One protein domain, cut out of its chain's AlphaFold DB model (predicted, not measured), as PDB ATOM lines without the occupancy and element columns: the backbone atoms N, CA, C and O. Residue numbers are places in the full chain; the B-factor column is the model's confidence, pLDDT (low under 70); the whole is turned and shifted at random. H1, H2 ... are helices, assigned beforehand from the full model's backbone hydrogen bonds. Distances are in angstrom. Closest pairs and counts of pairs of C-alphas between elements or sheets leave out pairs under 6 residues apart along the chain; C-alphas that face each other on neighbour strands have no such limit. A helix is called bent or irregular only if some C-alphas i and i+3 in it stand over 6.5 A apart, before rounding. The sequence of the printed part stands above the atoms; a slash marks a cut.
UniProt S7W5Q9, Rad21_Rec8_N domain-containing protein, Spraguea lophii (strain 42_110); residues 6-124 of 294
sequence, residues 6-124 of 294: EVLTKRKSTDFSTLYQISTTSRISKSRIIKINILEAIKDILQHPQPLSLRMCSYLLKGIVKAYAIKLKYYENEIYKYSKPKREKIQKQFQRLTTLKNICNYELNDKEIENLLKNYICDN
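What this domain is: This is residues 6 to 124 of the 294 residues of the protein "Rad21_Rec8_N domain-containing protein" of Spraguea lophii (strain 42_110) (UniProt S7W5Q9). One very long helix, H4, makes the length of the model; three short helices, H1, H2 and H3, pack as a small head on its first part, and after residue 104, where H4 is over, a tight link of five residues folds back into H5, a hook that touches no helix. H4 runs nearly straight, with a kink of 27 degrees near residue 84, and much of it beyond the head is bare. The printed part has 119 residues with five named helices, in the order H1, H2, H3, H4, H5, and no named strand: its class is all helix. It is extended, with a radius of gyration of the C-alphas of 25.4 A and spans of 79 by 23 by 20 A.

How they stand to each other: H1, residues 15 to 24, touches the hub H4, residues 54 to 104, about perpendicular at 82 degrees; the closest C-alphas are those of Ser 23 and Gly 63, 4.0 A apart. H2, residues 30 to 35, touches H4 at a steep tilt of 67 degrees, only just short of about perpendicular, opposite ways, closest at the C-alphas of Ile 33 and Ala 67, 6.2 A. H3, residues 38 to 46, forms a helical hairpin with H4, at a shallow tilt of 7 degrees, opposite ways; their closest C-alphas are Ile 38 and Ile 64, 6.7 A. H4 touches H1 with residues 59 to 67 alone, H2 with residues 67 to 71 alone and H3 with residues 57 to 68 alone. With one of the three touching pairs at a shallow tilt, the helix packing is mostly crossed, but only just. H1 is close to but not clearly touching H3, with C-alphas 15 and 41 6.9 A apart. H5, residues 110 to 123, is apart from H4. Every O i to N i+4 pair is within hydrogen-bond range in H1, H3 and H5; the counts are 1 of 2 in H2 and 45 of 47 in H4.

Where its parts are: H1 begins at C-alpha 15, (64.934, -39.829, 58.338), and is 14.3 A long; H2 follows with six residues and H3 with nine. H4 runs 74.2 A, from C-alpha 54 at (58.827, -37.565, 75.794) to C-alpha 104 at (22.630, -50.365, 12.276). It is neither bent nor irregular, but only just: C-alphas 82 and 85 are 6.4 A apart. H5, 20.3 A long, ends at C-alpha 123, (38.770, -62.895, 29.805).

The domain as a whole: The two C-alphas farthest apart, those of Gln 50 and Asn 105, are 79.6 A apart. The printed part has no cut, and no link is long. Residues 76 to 89 of H4 stand free. Confidence is low, under 70, at residues 6 to 13, 83, 85 to 91 and 93 to 124; the mean pLDDT of the printed part is 73.4.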
ATOM      1  N   GLU A   6      71.092 -34.105  65.374       56.53
ATOM      2  CA  GLU A   6      70.399 -34.747  64.250       56.53
ATOM      3  C   GLU A   6      69.126 -34.006  63.830       56.53
ATOM      4  O   GLU A   6      68.808 -33.942  62.647       56.53
ATOM      5  N   VAL A   7      68.427 -33.364  64.769       56.97
ATOM      6  CA  VAL A   7      67.273 -32.502  64.460       56.97
ATOM      7  C   VAL A   7      67.735 -31.158  63.883       56.97
ATOM      8  O   VAL A   7      67.036 -30.535  63.081       56.97
ATOM      9  N   LEU A   8      68.926 -30.701  64.280       51.38
ATOM     10  CA  LEU A   8      69.475 -29.395  63.913       51.38
ATOM     11  C   LEU A   8      70.280 -29.399  62.604       51.38
ATOM     12  O   LEU A   8      70.406 -28.358  61.952       51.38
ATOM     13  N   THR A   9      70.823 -30.541  62.183       54.62
ATOM     14  CA  THR A   9      71.675 -30.632  60.992       54.62
ATOM     15  C   THR A   9      70.847 -30.715  59.708       54.62
ATOM     16  O   THR A   9      70.777 -31.731  59.030       54.62
ATOM     17  N   LYS A  10      70.317 -29.568  59.263       53.53
ATOM     18  CA  LYS A  10      69.671 -29.417  57.938       53.53
ATOM     19  C   LYS A  10      70.560 -29.808  56.739       53.53
ATOM     20  O   LYS A  10      70.069 -29.863  55.615       53.53
ATOM     21  N   ARG A  11      71.868 -30.022  56.952       48.53
ATOM     22  CA  ARG A  11      72.863 -30.343  55.913       48.53
ATOM     23  C   ARG A  11      72.896 -31.825  55.517       48.53
ATOM     24  O   ARG A  11      73.272 -32.114  54.388       48.53
ATOM     25  N   LYS A  12      72.484 -32.745  56.396       54.47
ATOM     26  CA  LYS A  12      72.273 -34.167  56.082       54.47
ATOM     27  C   LYS A  12      70.912 -34.546  56.649       54.47
ATOM     28  O   LYS A  12      70.791 -34.752  57.849       54.47
ATOM     29  N   SER A  13      69.878 -34.551  55.808       61.94
ATOM     30  CA  SER A  13      68.529 -34.894  56.261       61.94
ATOM     31  C   SER A  13      68.477 -36.377  56.610       61.94
ATOM     32  O   SER A  13      68.312 -37.210  55.723       61.94
ATOM     33  N   THR A  14      68.641 -36.704  57.887       74.25
ATOM     34  CA  THR A  14      68.318 -38.033  58.406       74.25
ATOM     35  C   THR A  14      66.807 -38.244  58.344       74.25
ATOM     36  O   THR A  14      66.032 -37.274  58.377       74.25
ATOM     37  N   ASP A  15      66.362 -39.495  58.283       76.56
ATOM     38  CA  ASP A  15      64.934 -39.829  58.338       76.56
ATOM     39  C   ASP A  15      64.293 -39.275  59.615       76.56
ATOM     40  O   ASP A  15      63.203 -38.703  59.575       76.56
ATOM     41  N   PHE A  16      65.055 -39.269  60.706       80.56
ATOM     42  CA  PHE A  16      64.712 -38.641  61.979       80.56
ATOM     43  C   PHE A  16      64.400 -37.139  61.855       80.56
ATOM     44  O   PHE A  16      63.338 -36.668  62.275       80.56
ATOM     45  N   SER A  17      65.289 -36.373  61.212       81.06
ATOM     46  CA  SER A  17      65.078 -34.939  60.966       81.06
ATOM     47  C   SER A  17      63.873 -34.685  60.053       81.06
ATOM     48  O   SER A  17      63.116 -33.730  60.249       81.06
ATOM     49  N   THR A  18      63.653 -35.577  59.084       84.94
ATOM     50  CA  THR A  18      62.551 -35.481  58.127       84.94
ATOM     51  C   THR A  18      61.217 -35.760  58.812       84.94
ATOM     52  O   THR A  18      60.264 -35.012  58.608       84.94
ATOM     53  N   LEU A  19      61.142 -36.763  59.685       87.94
ATOM     54  CA  LEU A  19      59.955 -37.071  60.487       87.94
ATOM     55  C   LEU A  19      59.612 -35.941  61.452       87.94
ATOM     56  O   LEU A  19      58.451 -35.525  61.537       87.94
ATOM     57  N   TYR A  20      60.621 -35.369  62.107       88.31
ATOM     58  CA  TYR A  20      60.424 -34.179  62.923       88.31
ATOM     59  C   TYR A  20      59.886 -33.008  62.084       88.31
ATOM     60  O   TYR A  20      58.914 -32.350  62.473       88.31
ATOM     61  N   GLN A  21      60.430 -32.790  60.884       87.50
ATOM     62  CA  GLN A  21      59.928 -31.779  59.956       87.50
ATOM     63  C   GLN A  21      58.481 -32.070  59.510       87.50
ATOM     64  O   GLN A  21      57.675 -31.141  59.445       87.50
ATOM     65  N   ILE A  22      58.114 -33.332  59.246       88.81
ATOM     66  CA  ILE A  22      56.742 -33.759  58.894       88.81
ATOM     67  C   ILE A  22      55.767 -33.439  60.022       88.81
ATOM     68  O   ILE A  22      54.652 -32.966  59.771       88.81
ATOM     69  N   SER A  23      56.189 -33.646  61.265       89.12
ATOM     70  CA  SER A  23      55.350 -33.400  62.434       89.12
ATOM     71  C   SER A  23      55.043 -31.915  62.663       89.12
ATOM     72  O   SER A  23      53.938 -31.574  63.102       89.12
ATOM     73  N   THR A  24      55.998 -31.041  62.333       85.25
ATOM     74  CA  THR A  24      55.967 -29.604  62.646       85.25
ATOM     75  C   THR A  24      55.538 -28.734  61.468       85.25
ATOM     76  O   THR A  24      54.932 -27.688  61.673       85.25
ATOM     77  N   THR A  25      55.798 -29.161  60.230       82.19
ATOM     78  CA  THR A  25      55.520 -28.369  59.023       82.19
ATOM     79  C   THR A  25      54.458 -29.011  58.129       82.19
ATOM     80  O   THR A  25      54.210 -30.220  58.154       82.19
ATOM     81  N   SER A  26      53.775 -28.189  57.330       70.88
ATOM     82  CA  SER A  26      52.742 -28.630  56.381       70.88
ATOM     83  C   SER A  26      53.276 -28.881  54.968       70.88
ATOM     84  O   SER A  26      52.611 -29.556  54.186       70.88
ATOM     85  N   ARG A  27      54.465 -28.365  54.627       74.12
ATOM     86  CA  ARG A  27      55.016 -28.391  53.263       74.12
ATOM     87  C   ARG A  27      56.287 -29.221  53.193       74.12
ATOM     88  O   ARG A  27      57.350 -28.764  53.607       74.12
ATOM     89  N   ILE A  28      56.175 -30.426  52.643       80.88
ATOM     90  CA  ILE A  28      57.295 -31.350  52.437       80.88
ATOM     91  C   ILE A  28      57.168 -31.986  51.060       80.88
ATOM     92  O   ILE A  28      56.065 -32.203  50.559       80.88
ATOM     93  N   SER A  29      58.306 -32.248  50.424       81.94
ATOM     94  CA  SER A  29      58.342 -32.841  49.093       81.94
ATOM     95  C   SER A  29      57.890 -34.305  49.109       81.94
ATOM     96  O   SER A  29      58.352 -35.109  49.921       81.94
ATOM     97  N   LYS A  30      57.035 -34.670  48.140       80.94
ATOM     98  CA  LYS A  30      56.547 -36.046  47.912       80.94
ATOM     99  C   LYS A  30      57.697 -37.060  47.880       80.94
ATOM    100  O   LYS A  30      57.622 -38.103  48.520       80.94
ATOM    101  N   SER A  31      58.780 -36.727  47.178       82.69
ATOM    102  CA  SER A  31      59.944 -37.603  47.004       82.69
ATOM    103  C   SER A  31      60.668 -37.938  48.307       82.69
ATOM    104  O   SER A  31      61.211 -39.030  48.419       82.69
ATOM    105  N   ARG A  32      60.673 -37.032  49.294       82.25
ATOM    106  CA  ARG A  32      61.274 -37.302  50.605       82.25
ATOM    107  C   ARG A  32      60.392 -38.223  51.435       82.25
ATOM    108  O   ARG A  32      60.900 -39.163  52.017       82.25
ATOM    109  N   ILE A  33      59.079 -37.998  51.426       85.62
ATOM    110  CA  ILE A  33      58.133 -38.802  52.214       85.62
ATOM    111  C   ILE A  33      58.111 -40.253  51.734       85.62
ATOM    112  O   ILE A  33      58.107 -41.162  52.554       85.62
ATOM    113  N   ILE A  34      58.122 -40.481  50.415       85.19
ATOM    114  CA  ILE A  34      58.068 -41.836  49.847       85.19
ATOM    115  C   ILE A  34      59.285 -42.674  50.261       85.19
ATOM    116  O   ILE A  34      59.114 -43.850  50.574       85.19
ATOM    117  N   LYS A  35      60.475 -42.065  50.327       86.62
ATOM    118  CA  LYS A  35      61.734 -42.757  50.643       86.62
ATOM    119  C   LYS A  35      61.858 -43.232  52.093       86.62
ATOM    120  O   LYS A  35      62.597 -44.173  52.324       86.62
ATOM    121  N   ILE A  36      61.147 -42.613  53.036       87.25
ATOM    122  CA  ILE A  36      61.265 -42.946  54.466       87.25
ATOM    123  C   ILE A  36      60.778 -44.372  54.713       87.25
ATOM    124  O   ILE A  36      59.610 -44.669  54.441       87.25
ATOM    125  N   ASN A  37      61.610 -45.233  55.290       87.94
ATOM    126  CA  ASN A  37      61.147 -46.522  55.786       87.94
ATOM    127  C   ASN A  37      60.516 -46.337  57.177       87.94
ATOM    128  O   ASN A  37      61.176 -45.968  58.142       87.94
ATOM    129  N   ILE A  38      59.201 -46.553  57.276       87.75
ATOM    130  CA  ILE A  38      58.450 -46.302  58.516       87.75
ATOM    131  C   ILE A  38      58.835 -47.306  59.609       87.75
ATOM    132  O   ILE A  38      58.884 -46.934  60.779       87.75
ATOM    133  N   LEU A  39      59.117 -48.558  59.242       87.31
ATOM    134  CA  LEU A  39      59.459 -49.605  60.204       87.31
ATOM    135  C   LEU A  39      60.841 -49.364  60.809       87.31
ATOM    136  O   LEU A  39      60.993 -49.430  62.028       87.31
ATOM    137  N   GLU A  40      61.821 -49.029  59.970       86.50
ATOM    138  CA  GLU A  40      63.158 -48.630  60.423       86.50
ATOM    139  C   GLU A  40      63.079 -47.388  61.302       86.50
ATOM    140  O   GLU A  40      63.584 -47.408  62.414       86.50
ATOM    141  N   ALA A  41      62.318 -46.367  60.899       85.38
ATOM    142  CA  ALA A  41      62.148 -45.169  61.713       85.38
ATOM    143  C   ALA A  41      61.569 -45.443  63.114       85.38
ATOM    144  O   ALA A  41      61.957 -44.790  64.080       85.38
ATOM    145  N   ILE A  42      60.632 -46.389  63.248       86.62
ATOM    146  CA  ILE A  42      60.101 -46.786  64.560       86.62
ATOM    147  C   ILE A  42      61.187 -47.493  65.380       86.62
ATOM    148  O   ILE A  42      61.351 -47.177  66.560       86.62
ATOM    149  N   LYS A  43      61.943 -48.414  64.764       87.25
ATOM    150  CA  LYS A  43      63.065 -49.107  65.419       87.25
ATOM    151  C   LYS A  43      64.133 -48.110  65.878       87.25
ATOM    152  O   LYS A  43      64.540 -48.172  67.034       87.25
ATOM    153  N   ASP A  44      64.482 -47.142  65.038       84.56
ATOM    154  CA  ASP A  44      65.468 -46.096  65.322       84.56
ATOM    155  C   ASP A  44      65.049 -45.194  66.487       84.56
ATOM    156  O   ASP A  44      65.884 -44.775  67.285       84.56
ATOM    157  N   ILE A  45      63.751 -44.898  66.623       85.00
ATOM    158  CA  ILE A  45      63.232 -44.121  67.757       85.00
ATOM    159  C   ILE A  45      63.286 -44.935  69.053       85.00
ATOM    160  O   ILE A  45      63.621 -44.385  70.101       85.00
ATOM    161  N   LEU A  46      62.948 -46.227  68.999       85.38
ATOM    162  CA  LEU A  46      62.938 -47.107  70.173       85.38
ATOM    163  C   LEU A  46      64.351 -47.452  70.656       85.38
ATOM    164  O   LEU A  46      64.585 -47.524  71.859       85.38
ATOM    165  N   GLN A  47      65.281 -47.658  69.724       85.56
ATOM    166  CA  GLN A  47      66.669 -48.052  69.985       85.56
ATOM    167  C   GLN A  47      67.632 -46.861  69.952       85.56
ATOM    168  O   GLN A  47      68.845 -47.040  69.840       85.56
ATOM    169  N   HIS A  48      67.103 -45.639  70.036       81.62
ATOM    170  CA  HIS A  48      67.906 -44.435  69.917       81.62
ATOM    171  C   HIS A  48      69.023 -44.427  70.982       81.62
ATOM    172  O   HIS A  48      68.731 -44.576  72.172       81.62
ATOM    173  N   PRO A  49      70.301 -44.210  70.602       77.62
ATOM    174  CA  PRO A  49      71.450 -44.352  71.509       77.62
ATOM    175  C   PRO A  49      71.436 -43.351  72.671       77.62
ATOM    176  O   PRO A  49      72.145 -43.519  73.661       77.62
ATOM    177  N   GLN A  50      70.638 -42.290  72.552       79.38
ATOM    178  CA  GLN A  50      70.420 -41.299  73.598       79.38
ATOM    179  C   GLN A  50      68.948 -41.258  74.009       79.38
ATOM    180  O   GLN A  50      68.087 -41.280  73.126       79.38
ATOM    181  N   PRO A  51      68.642 -41.096  75.309       79.62
ATOM    182  CA  PRO A  51      67.269 -40.987  75.776       79.62
ATOM    183  C   PRO A  51      66.597 -39.748  75.176       79.62
ATOM    184  O   PRO A  51      67.012 -38.607  75.392       79.62
ATOM    185  N   LEU A  52      65.538 -39.987  74.407       83.12
ATOM    186  CA  LEU A  52      64.722 -38.940  73.812       83.12
ATOM    187  C   LEU A  52      63.755 -38.376  74.855       83.12
ATOM    188  O   LEU A  52      63.136 -39.107  75.625       83.12
ATOM    189  N   SER A  53      63.577 -37.053  74.862       88.44
ATOM    190  CA  SER A  53      62.519 -36.454  75.683       88.44
ATOM    191  C   SER A  53      61.140 -36.924  75.201       88.44
ATOM    192  O   SER A  53      60.900 -36.999  73.995       88.44
ATOM    193  N   LEU A  54      60.197 -37.140  76.124       86.81
ATOM    194  CA  LEU A  54      58.827 -37.565  75.794       86.81
ATOM    195  C   LEU A  54      58.150 -36.634  74.772       86.81
ATOM    196  O   LEU A  54      57.417 -37.076  73.885       86.81
ATOM    197  N   ARG A  55      58.444 -35.330  74.858       87.94
ATOM    198  CA  ARG A  55      57.975 -34.329  73.896       87.94
ATOM    199  C   ARG A  55      58.521 -34.594  72.489       87.94
ATOM    200  O   ARG A  55      57.758 -34.506  71.532       87.94
ATOM    201  N   MET A  56      59.803 -34.938  72.352       85.56
ATOM    202  CA  MET A  56      60.376 -35.307  71.052       85.56
ATOM    203  C   MET A  56      59.781 -36.607  70.516       85.56
ATOM    204  O   MET A  56      59.382 -36.633  69.355       85.56
ATOM    205  N   CYS A  57      59.607 -37.631  71.357       88.12
ATOM    206  CA  CYS A  57      58.921 -38.864  70.955       88.12
ATOM    207  C   CYS A  57      57.505 -38.579  70.432       88.12
ATOM    208  O   CYS A  57      57.109 -39.111  69.399       88.12
ATOM    209  N   SER A  58      56.771 -37.672  71.085       89.88
ATOM    210  CA  SER A  58      55.428 -37.260  70.655       89.88
ATOM    211  C   SER A  58      55.434 -36.616  69.263       89.88
ATOM    212  O   SER A  58      54.576 -36.919  68.431       89.88
ATOM    213  N   TYR A  59      56.410 -35.747  68.978       91.38
ATOM    214  CA  TYR A  59      56.565 -35.150  67.648       91.38
ATOM    215  C   TYR A  59      56.936 -36.191  66.596       91.38
ATOM    216  O   TYR A  59      56.329 -36.218  65.528       91.38
ATOM    217  N   LEU A  60      57.883 -37.076  66.892       90.31
ATOM    218  CA  LEU A  60      58.328 -38.099  65.950       90.31
ATOM    219  C   LEU A  60      57.207 -39.087  65.622       90.31
ATOM    220  O   LEU A  60      56.950 -39.343  64.447       90.31
ATOM    221  N   LEU A  61      56.459 -39.540  66.632       90.88
ATOM    222  CA  LEU A  61      55.296 -40.406  66.446       90.88
ATOM    223  C   LEU A  61      54.220 -39.726  65.587       90.88
ATOM    224  O   LEU A  61      53.731 -40.306  64.618       90.88
ATOM    225  N   LYS A  62      53.904 -38.457  65.874       91.31
ATOM    226  CA  LYS A  62      53.004 -37.650  65.034       91.31
ATOM    227  C   LYS A  62      53.518 -37.542  63.593       91.31
ATOM    228  O   LYS A  62      52.728 -37.594  62.650       91.31
ATOM    229  N   GLY A  63      54.830 -37.377  63.418       91.12
ATOM    230  CA  GLY A  63      55.502 -37.346  62.120       91.12
ATOM    231  C   GLY A  63      55.326 -38.648  61.343       91.12
ATOM    232  O   GLY A  63      54.954 -38.598  60.173       91.12
ATOM    233  N   ILE A  64      55.504 -39.794  62.005       91.62
ATOM    234  CA  ILE A  64      55.327 -41.132  61.427       91.62
ATOM    235  C   ILE A  64      53.893 -41.344  60.951       91.62
ATOM    236  O   ILE A  64      53.681 -41.671  59.785       91.62
ATOM    237  N   VAL A  65      52.905 -41.097  61.815       92.56
ATOM    238  CA  VAL A  65      51.484 -41.282  61.468       92.56
ATOM    239  C   VAL A  65      51.107 -40.415  60.266       92.56
ATOM    240  O   VAL A  65      50.453 -40.866  59.327       92.56
ATOM    241  N   LYS A  66      51.577 -39.165  60.248       90.69
ATOM    242  CA  LYS A  66      51.324 -38.248  59.136       90.69
ATOM    243  C   LYS A  66      52.047 -38.675  57.856       90.69
ATOM    244  O   LYS A  66      51.466 -38.565  56.780       90.69
ATOM    245  N   ALA A  67      53.279 -39.177  57.949       89.81
ATOM    246  CA  ALA A  67      54.008 -39.727  56.808       89.81
ATOM    247  C   ALA A  67      53.268 -40.933  56.209       89.81
ATOM    248  O   ALA A  67      53.078 -40.984  54.994       89.81
ATOM    249  N   TYR A  68      52.787 -41.844  57.060       91.31
ATOM    250  CA  TYR A  68      51.993 -43.006  56.665       91.31
ATOM    251  C   TYR A  68      50.713 -42.598  55.927       91.31
ATOM    252  O   TYR A  68      50.484 -43.028  54.798       91.31
ATOM    253  N   ALA A  69      49.927 -41.686  56.508       89.94
ATOM    254  CA  ALA A  69      48.693 -41.197  55.894       89.94
ATOM    255  C   ALA A  69      48.941 -40.539  54.523       89.94
ATOM    256  O   ALA A  69      48.190 -40.745  53.570       89.94
ATOM    257  N   ILE A  70      50.023 -39.764  54.399       88.94
ATOM    258  CA  ILE A  70      50.401 -39.134  53.131       88.94
ATOM    259  C   ILE A  70      50.829 -40.186  52.095       88.94
ATOM    260  O   ILE A  70      50.438 -40.074  50.932       88.94
ATOM    261  N   LYS A  71      51.599 -41.210  52.491       89.50
ATOM    262  CA  LYS A  71      51.966 -42.324  51.602       89.50
ATOM    263  C   LYS A  71      50.730 -43.045  51.078       89.50
ATOM    264  O   LYS A  71      50.623 -43.229  49.870       89.50
ATOM    265  N   LEU A  72      49.785 -43.373  51.956       88.88
ATOM    266  CA  LEU A  72      48.537 -44.040  51.588       88.88
ATOM    267  C   LEU A  72      47.761 -43.232  50.539       88.88
ATOM    268  O   LEU A  72      47.449 -43.746  49.467       88.88
ATOM    269  N   LYS A  73      47.602 -41.923  50.766       88.06
ATOM    270  CA  LYS A  73      46.988 -41.014  49.790       88.06
ATOM    271  C   LYS A  73      47.741 -40.970  48.457       88.06
ATOM    272  O   LYS A  73      47.138 -40.777  47.402       88.06
ATOM    273  N   TYR A  74      49.068 -41.099  48.457       87.56
ATOM    274  CA  TYR A  74      49.819 -41.179  47.205       87.56
ATOM    275  C   TYR A  74      49.575 -42.494  46.471       87.56
ATOM    276  O   TYR A  74      49.366 -42.441  45.262       87.56
ATOM    277  N   TYR A  75      49.536 -43.629  47.167       84.12
ATOM    278  CA  TYR A  75      49.213 -44.917  46.552       84.12
ATOM    279  C   TYR A  75      47.803 -44.929  45.958       84.12
ATOM    280  O   TYR A  75      47.641 -45.331  44.809       84.12
ATOM    281  N   GLU A  76      46.812 -44.387  46.668       83.62
ATOM    282  CA  GLU A  76      45.455 -44.205  46.136       83.62
ATOM    283  C   GLU A  76      45.455 -43.407  44.825       83.62
ATOM    284  O   GLU A  76      44.791 -43.780  43.858       83.62
ATOM    285  N   ASN A  77      46.244 -42.331  44.753       84.81
ATOM    286  CA  ASN A  77      46.352 -41.518  43.543       84.81
ATOM    287  C   ASN A  77      47.053 -42.246  42.388       84.81
ATOM    288  O   ASN A  77      46.655 -42.064  41.236       84.81
ATOM    289  N   GLU A  78      48.081 -43.054  42.660       81.12
ATOM    290  CA  GLU A  78      48.720 -43.873  41.622       81.12
ATOM    291  C   GLU A  78      47.728 -44.926  41.096       81.12
ATOM    292  O   GLU A  78      47.521 -45.016  39.886       81.12
ATOM    293  N   ILE A  79      47.005 -45.626  41.978       79.25
ATOM    294  CA  ILE A  79      45.934 -46.568  41.599       79.25
ATOM    295  C   ILE A  79      44.863 -45.862  40.753       79.25
ATOM    296  O   ILE A  79      44.429 -46.372  39.712       79.25
ATOM    297  N   TYR A  80      44.459 -44.653  41.145       78.00
ATOM    298  CA  TYR A  80      43.506 -43.856  40.378       78.00
ATOM    299  C   TYR A  80      44.048 -43.490  38.988       78.00
ATOM    300  O   TYR A  80      43.338 -43.583  37.986       78.00
ATOM    301  N   LYS A  81      45.331 -43.132  38.891       78.94
ATOM    302  CA  LYS A  81      45.997 -42.806  37.625       78.94
ATOM    303  C   LYS A  81      46.083 -44.007  36.680       78.94
ATOM    304  O   LYS A  81      45.929 -43.811  35.479       78.94
ATOM    305  N   TYR A  82      46.290 -45.220  37.190       72.94
ATOM    306  CA  TYR A  82      46.293 -46.443  36.375       72.94
ATOM    307  C   TYR A  82      44.884 -46.901  35.977       72.94
ATOM    308  O   TYR A  82      44.679 -47.390  34.864       72.94
ATOM    309  N   SER A  83      43.894 -46.717  36.851       69.25
ATOM    310  CA  SER A  83      42.508 -47.126  36.584       69.25
ATOM    311  C   SER A  83      41.763 -46.166  35.648       69.25
ATOM    312  O   SER A  83      40.961 -46.615  34.827       69.25
ATOM    313  N   LYS A  84      42.060 -44.862  35.694       72.25
ATOM    314  CA  LYS A  84      41.446 -43.836  34.835       72.25
ATOM    315  C   LYS A  84      41.549 -44.125  33.322       72.25
ATOM    316  O   LYS A  84      40.507 -44.146  32.674       72.25
ATOM    317  N   PRO A  85      42.725 -44.411  32.730       66.00
ATOM    318  CA  PRO A  85      42.832 -44.689  31.297       66.00
ATOM    319  C   PRO A  85      42.157 -46.007  30.897       66.00
ATOM    320  O   PRO A  85      41.637 -46.100  29.787       66.00
ATOM    321  N   LYS A  86      42.119 -47.017  31.781       63.84
ATOM    322  CA  LYS A  86      41.349 -48.249  31.538       63.84
ATOM    323  C   LYS A  86      39.847 -47.950  31.484       63.84
ATOM    324  O   LYS A  86      39.190 -48.359  30.532       63.84
ATOM    325  N   ARG A  87      39.326 -47.155  32.427       62.81
ATOM    326  CA  ARG A  87      37.923 -46.697  32.415       62.81
ATOM    327  C   ARG A  87      37.594 -45.859  31.179       62.81
ATOM    328  O   ARG A  87      36.576 -46.100  30.544       62.81
ATOM    329  N   GLU A  88      38.467 -44.932  30.787       68.06
ATOM    330  CA  GLU A  88      38.264 -44.103  29.590       68.06
ATOM    331  C   GLU A  88      38.293 -44.922  28.289       68.06
ATOM    332  O   GLU A  88      37.531 -44.628  27.368       68.06
ATOM    333  N   LYS A  89      39.137 -45.962  28.192       68.12
ATOM    334  CA  LYS A  89      39.130 -46.895  27.050       68.12
ATOM    335  C   LYS A  89      37.818 -47.675  26.969       68.12
ATOM    336  O   LYS A  89      37.220 -47.709  25.896       68.12
ATOM    337  N   ILE A  90      37.357 -48.221  28.095       62.53
ATOM    338  CA  ILE A  90      36.073 -48.931  28.188       62.53
ATOM    339  C   ILE A  90      34.923 -47.993  27.801       62.53
ATOM    340  O   ILE A  90      34.078 -48.351  26.990       62.53
ATOM    341  N   GLN A  91      34.926 -46.753  28.294       67.69
ATOM    342  CA  GLN A  91      33.878 -45.777  28.000       67.69
ATOM    343  C   GLN A  91      33.865 -45.344  26.525       67.69
ATOM    344  O   GLN A  91      32.795 -45.197  25.938       67.69
ATOM    345  N   LYS A  92      35.036 -45.192  25.891       71.69
ATOM    346  CA  LYS A  92      35.140 -44.926  24.444       71.69
ATOM    347  C   LYS A  92      34.665 -46.107  23.600       71.69
ATOM    348  O   LYS A  92      34.061 -45.892  22.554       71.69
ATOM    349  N   GLN A  93      34.929 -47.340  24.032       65.06
ATOM    350  CA  GLN A  93      34.387 -48.533  23.380       65.06
ATOM    351  C   GLN A  93      32.865 -48.606  23.539       65.06
ATOM    352  O   GLN A  93      32.176 -48.850  22.556       65.06
ATOM    353  N   PHE A  94      32.340 -48.276  24.719       61.47
ATOM    354  CA  PHE A  94      30.903 -48.158  24.959       61.47
ATOM    355  C   PHE A  94      30.248 -47.145  24.022       61.47
ATOM    356  O   PHE A  94      29.278 -47.476  23.354       61.47
ATOM    357  N   GLN A  95      30.826 -45.943  23.910       66.62
ATOM    358  CA  GLN A  95      30.332 -44.904  23.005       66.62
ATOM    359  C   GLN A  95      30.311 -45.382  21.550       66.62
ATOM    360  O   GLN A  95      29.311 -45.172  20.867       66.62
ATOM    361  N   ARG A  96      31.361 -46.089  21.102       64.94
ATOM    362  CA  ARG A  96      31.422 -46.696  19.761       64.94
ATOM    363  C   ARG A  96      30.337 -47.752  19.547       64.94
ATOM    364  O   ARG A  96      29.687 -47.739  18.505       64.94
ATOM    365  N   LEU A  97      30.113 -48.627  20.525       62.94
ATOM    366  CA  LEU A  97      29.073 -49.656  20.465       62.94
ATOM    367  C   LEU A  97      27.669 -49.038  20.439       62.94
ATOM    368  O   LEU A  97      26.848 -49.442  19.623       62.94
ATOM    369  N   THR A  98      27.404 -47.999  21.237       61.16
ATOM    370  CA  THR A  98      26.129 -47.264  21.175       61.16
ATOM    371  C   THR A  98      25.938 -46.511  19.859       61.16
ATOM    372  O   THR A  98      24.835 -46.503  19.325       61.16
ATOM    373  N   THR A  99      26.990 -45.916  19.283       61.00
ATOM    374  CA  THR A  99      26.879 -45.285  17.956       61.00
ATOM    375  C   THR A  99      26.634 -46.313  16.855       61.00
ATOM    376  O   THR A  99      25.843 -46.047  15.962       61.00
ATOM    377  N   LEU A 100      27.245 -47.501  16.937       57.50
ATOM    378  CA  LEU A 100      26.990 -48.600  16.000       57.50
ATOM    379  C   LEU A 100      25.561 -49.146  16.142       57.50
ATOM    380  O   LEU A 100      24.902 -49.358  15.129       57.50
ATOM    381  N   LYS A 101      25.042 -49.273  17.373       56.88
ATOM    382  CA  LYS A 101      23.634 -49.626  17.644       56.88
ATOM    383  C   LYS A 101      22.671 -48.642  16.964       56.88
ATOM    384  O   LYS A 101      21.715 -49.070  16.327       56.88
ATOM    385  N   ASN A 102      22.977 -47.344  17.019       57.50
ATOM    386  CA  ASN A 102      22.167 -46.297  16.387       57.50
ATOM    387  C   ASN A 102      22.288 -46.253  14.851       57.50
ATOM    388  O   ASN A 102      21.358 -45.802  14.192       57.50
ATOM    389  N   ILE A 103      23.415 -46.684  14.275       53.78
ATOM    390  CA  ILE A 103      23.633 -46.697  12.814       53.78
ATOM    391  C   ILE A 103      23.013 -47.944  12.168       53.78
ATOM    392  O   ILE A 103      22.532 -47.873  11.042       53.78
ATOM    393  N   CYS A 104      23.016 -49.083  12.863       40.97
ATOM    394  CA  CYS A 104      22.630 -50.365  12.276       40.97
ATOM    395  C   CYS A 104      21.170 -50.784  12.520       40.97
ATOM    396  O   CYS A 104      20.801 -51.842  12.023       40.97
ATOM    397  N   ASN A 105      20.347 -50.015  13.256       47.03
ATOM    398  CA  ASN A 105      18.959 -50.389  13.608       47.03
ATOM    399  C   ASN A 105      18.825 -51.854  14.085       47.03
ATOM    400  O   ASN A 105      17.832 -52.527  13.824       47.03
ATOM    401  N   TYR A 106      19.851 -52.364  14.771       44.25
ATOM    402  CA  TYR A 106      19.849 -53.716  15.317       44.25
ATOM    403  C   TYR A 106      19.333 -53.655  16.755       44.25
ATOM    404  O   TYR A 106      19.971 -53.061  17.632       44.25
ATOM    405  N   GLU A 107      18.182 -54.280  17.001       44.56
ATOM    406  CA  GLU A 107      17.633 -54.527  18.338       44.56
ATOM    407  C   GLU A 107      18.478 -55.588  19.064       44.56
ATOM    408  O   GLU A 107      18.058 -56.719  19.279       44.56
ATOM    409  N   LEU A 108      19.713 -55.244  19.435       50.31
ATOM    410  CA  LEU A 108      20.478 -56.052  20.381       50.31
ATOM    411  C   LEU A 108      19.896 -55.843  21.780       50.31
ATOM    412  O   LEU A 108      19.921 -54.726  22.316       50.31
ATOM    413  N   ASN A 109      19.369 -56.935  22.333       54.28
ATOM    414  CA  ASN A 109      18.763 -57.011  23.655       54.28
ATOM    415  C   ASN A 109      19.791 -56.570  24.708       54.28
ATOM    416  O   ASN A 109      20.928 -57.045  24.709       54.28
ATOM    417  N   ASP A 110      19.410 -55.693  25.638       59.12
ATOM    418  CA  ASP A 110      20.362 -55.092  26.591       59.12
ATOM    419  C   ASP A 110      21.097 -56.143  27.460       59.12
ATOM    420  O   ASP A 110      22.226 -55.916  27.895       59.12
ATOM    421  N   LYS A 111      20.518 -57.344  27.616       57.00
ATOM    422  CA  LYS A 111      21.140 -58.503  28.285       57.00
ATOM    423  C   LYS A 111      22.295 -59.149  27.506       57.00
ATOM    424  O   LYS A 111      23.209 -59.690  28.123       57.00
ATOM    425  N   GLU A 112      22.285 -59.116  26.174       57.59
ATOM    426  CA  GLU A 112      23.362 -59.694  25.350       57.59
ATOM    427  C   GLU A 112      24.607 -58.806  25.366       57.59
ATOM    428  O   GLU A 112      25.732 -59.301  25.438       57.59
ATOM    429  N   ILE A 113      24.402 -57.487  25.408       58.75
ATOM    430  CA  ILE A 113      25.473 -56.501  25.590       58.75
ATOM    431  C   ILE A 113      26.108 -56.669  26.979       58.75
ATOM    432  O   ILE A 113      27.333 -56.653  27.105       58.75
ATOM    433  N   GLU A 114      25.298 -56.892  28.018       56.69
ATOM    434  CA  GLU A 114      25.780 -57.121  29.383       56.69
ATOM    435  C   GLU A 114      26.562 -58.444  29.524       56.69
ATOM    436  O   GLU A 114      27.582 -58.493  30.219       56.69
ATOM    437  N   ASN A 115      26.155 -59.498  28.809       57.28
ATOM    438  CA  ASN A 115      26.883 -60.771  28.762       57.28
ATOM    439  C   ASN A 115      28.198 -60.679  27.972       57.28
ATOM    440  O   ASN A 115      29.216 -61.195  28.433       57.28
ATOM    441  N   LEU A 116      28.223 -59.966  26.839       57.19
ATOM    442  CA  LEU A 116      29.469 -59.681  26.115       57.19
ATOM    443  C   LEU A 116      30.445 -58.872  26.976       57.19
ATOM    444  O   LEU A 116      31.642 -59.142  26.959       57.19
ATOM    445  N   LEU A 117      29.940 -57.934  27.784       56.69
ATOM    446  CA  LEU A 117      30.741 -57.161  28.736       56.69
ATOM    447  C   LEU A 117      31.291 -58.016  29.879       56.69
ATOM    448  O   LEU A 117      32.454 -57.843  30.242       56.69
ATOM    449  N   LYS A 118      30.502 -58.940  30.439       57.06
ATOM    450  CA  LYS A 118      30.986 -59.869  31.474       57.06
ATOM    451  C   LYS A 118      32.079 -60.785  30.941       57.06
ATOM    452  O   LYS A 118      33.112 -60.897  31.594       57.06
ATOM    453  N   ASN A 119      31.907 -61.343  29.746       53.53
ATOM    454  CA  ASN A 119      32.931 -62.185  29.128       53.53
ATOM    455  C   ASN A 119      34.202 -61.372  28.825       53.53
ATOM    456  O   ASN A 119      35.292 -61.785  29.200       53.53
ATOM    457  N   TYR A 120      34.078 -60.137  28.322       52.47
ATOM    458  CA  TYR A 120      35.243 -59.266  28.098       52.47
ATOM    459  C   TYR A 120      35.958 -58.822  29.387       52.47
ATOM    460  O   TYR A 120      37.164 -58.566  29.368       52.47
ATOM    461  N   ILE A 121      35.238 -58.679  30.504       52.34
ATOM    462  CA  ILE A 121      35.826 -58.355  31.813       52.34
ATOM    463  C   ILE A 121      36.493 -59.598  32.426       52.34
ATOM    464  O   ILE A 121      37.562 -59.471  33.020       52.34
ATOM    465  N   CYS A 122      35.904 -60.784  32.262       42.88
ATOM    466  CA  CYS A 122      36.441 -62.045  32.776       42.88
ATOM    467  C   CYS A 122      37.666 -62.536  31.988       42.88
ATOM    468  O   CYS A 122      38.657 -62.908  32.613       42.88
ATOM    469  N   ASP A 123      37.667 -62.422  30.658       40.69
ATOM    470  CA  ASP A 123      38.770 -62.895  29.805       40.69
ATOM    471  C   ASP A 123      40.018 -61.995  29.879       40.69
ATOM    472  O   ASP A 123      41.122 -62.411  29.542       40.69
ATOM    473  N   ASN A 124      39.881 -60.762  30.381       42.22
ATOM    474  CA  ASN A 124      41.008 -59.844  30.595       42.22
ATOM    475  C   ASN A 124      41.521 -59.811  32.048       42.22
ATOM    476  O   ASN A 124      42.423 -59.026  32.354       42.22
TER     477      ASN A 124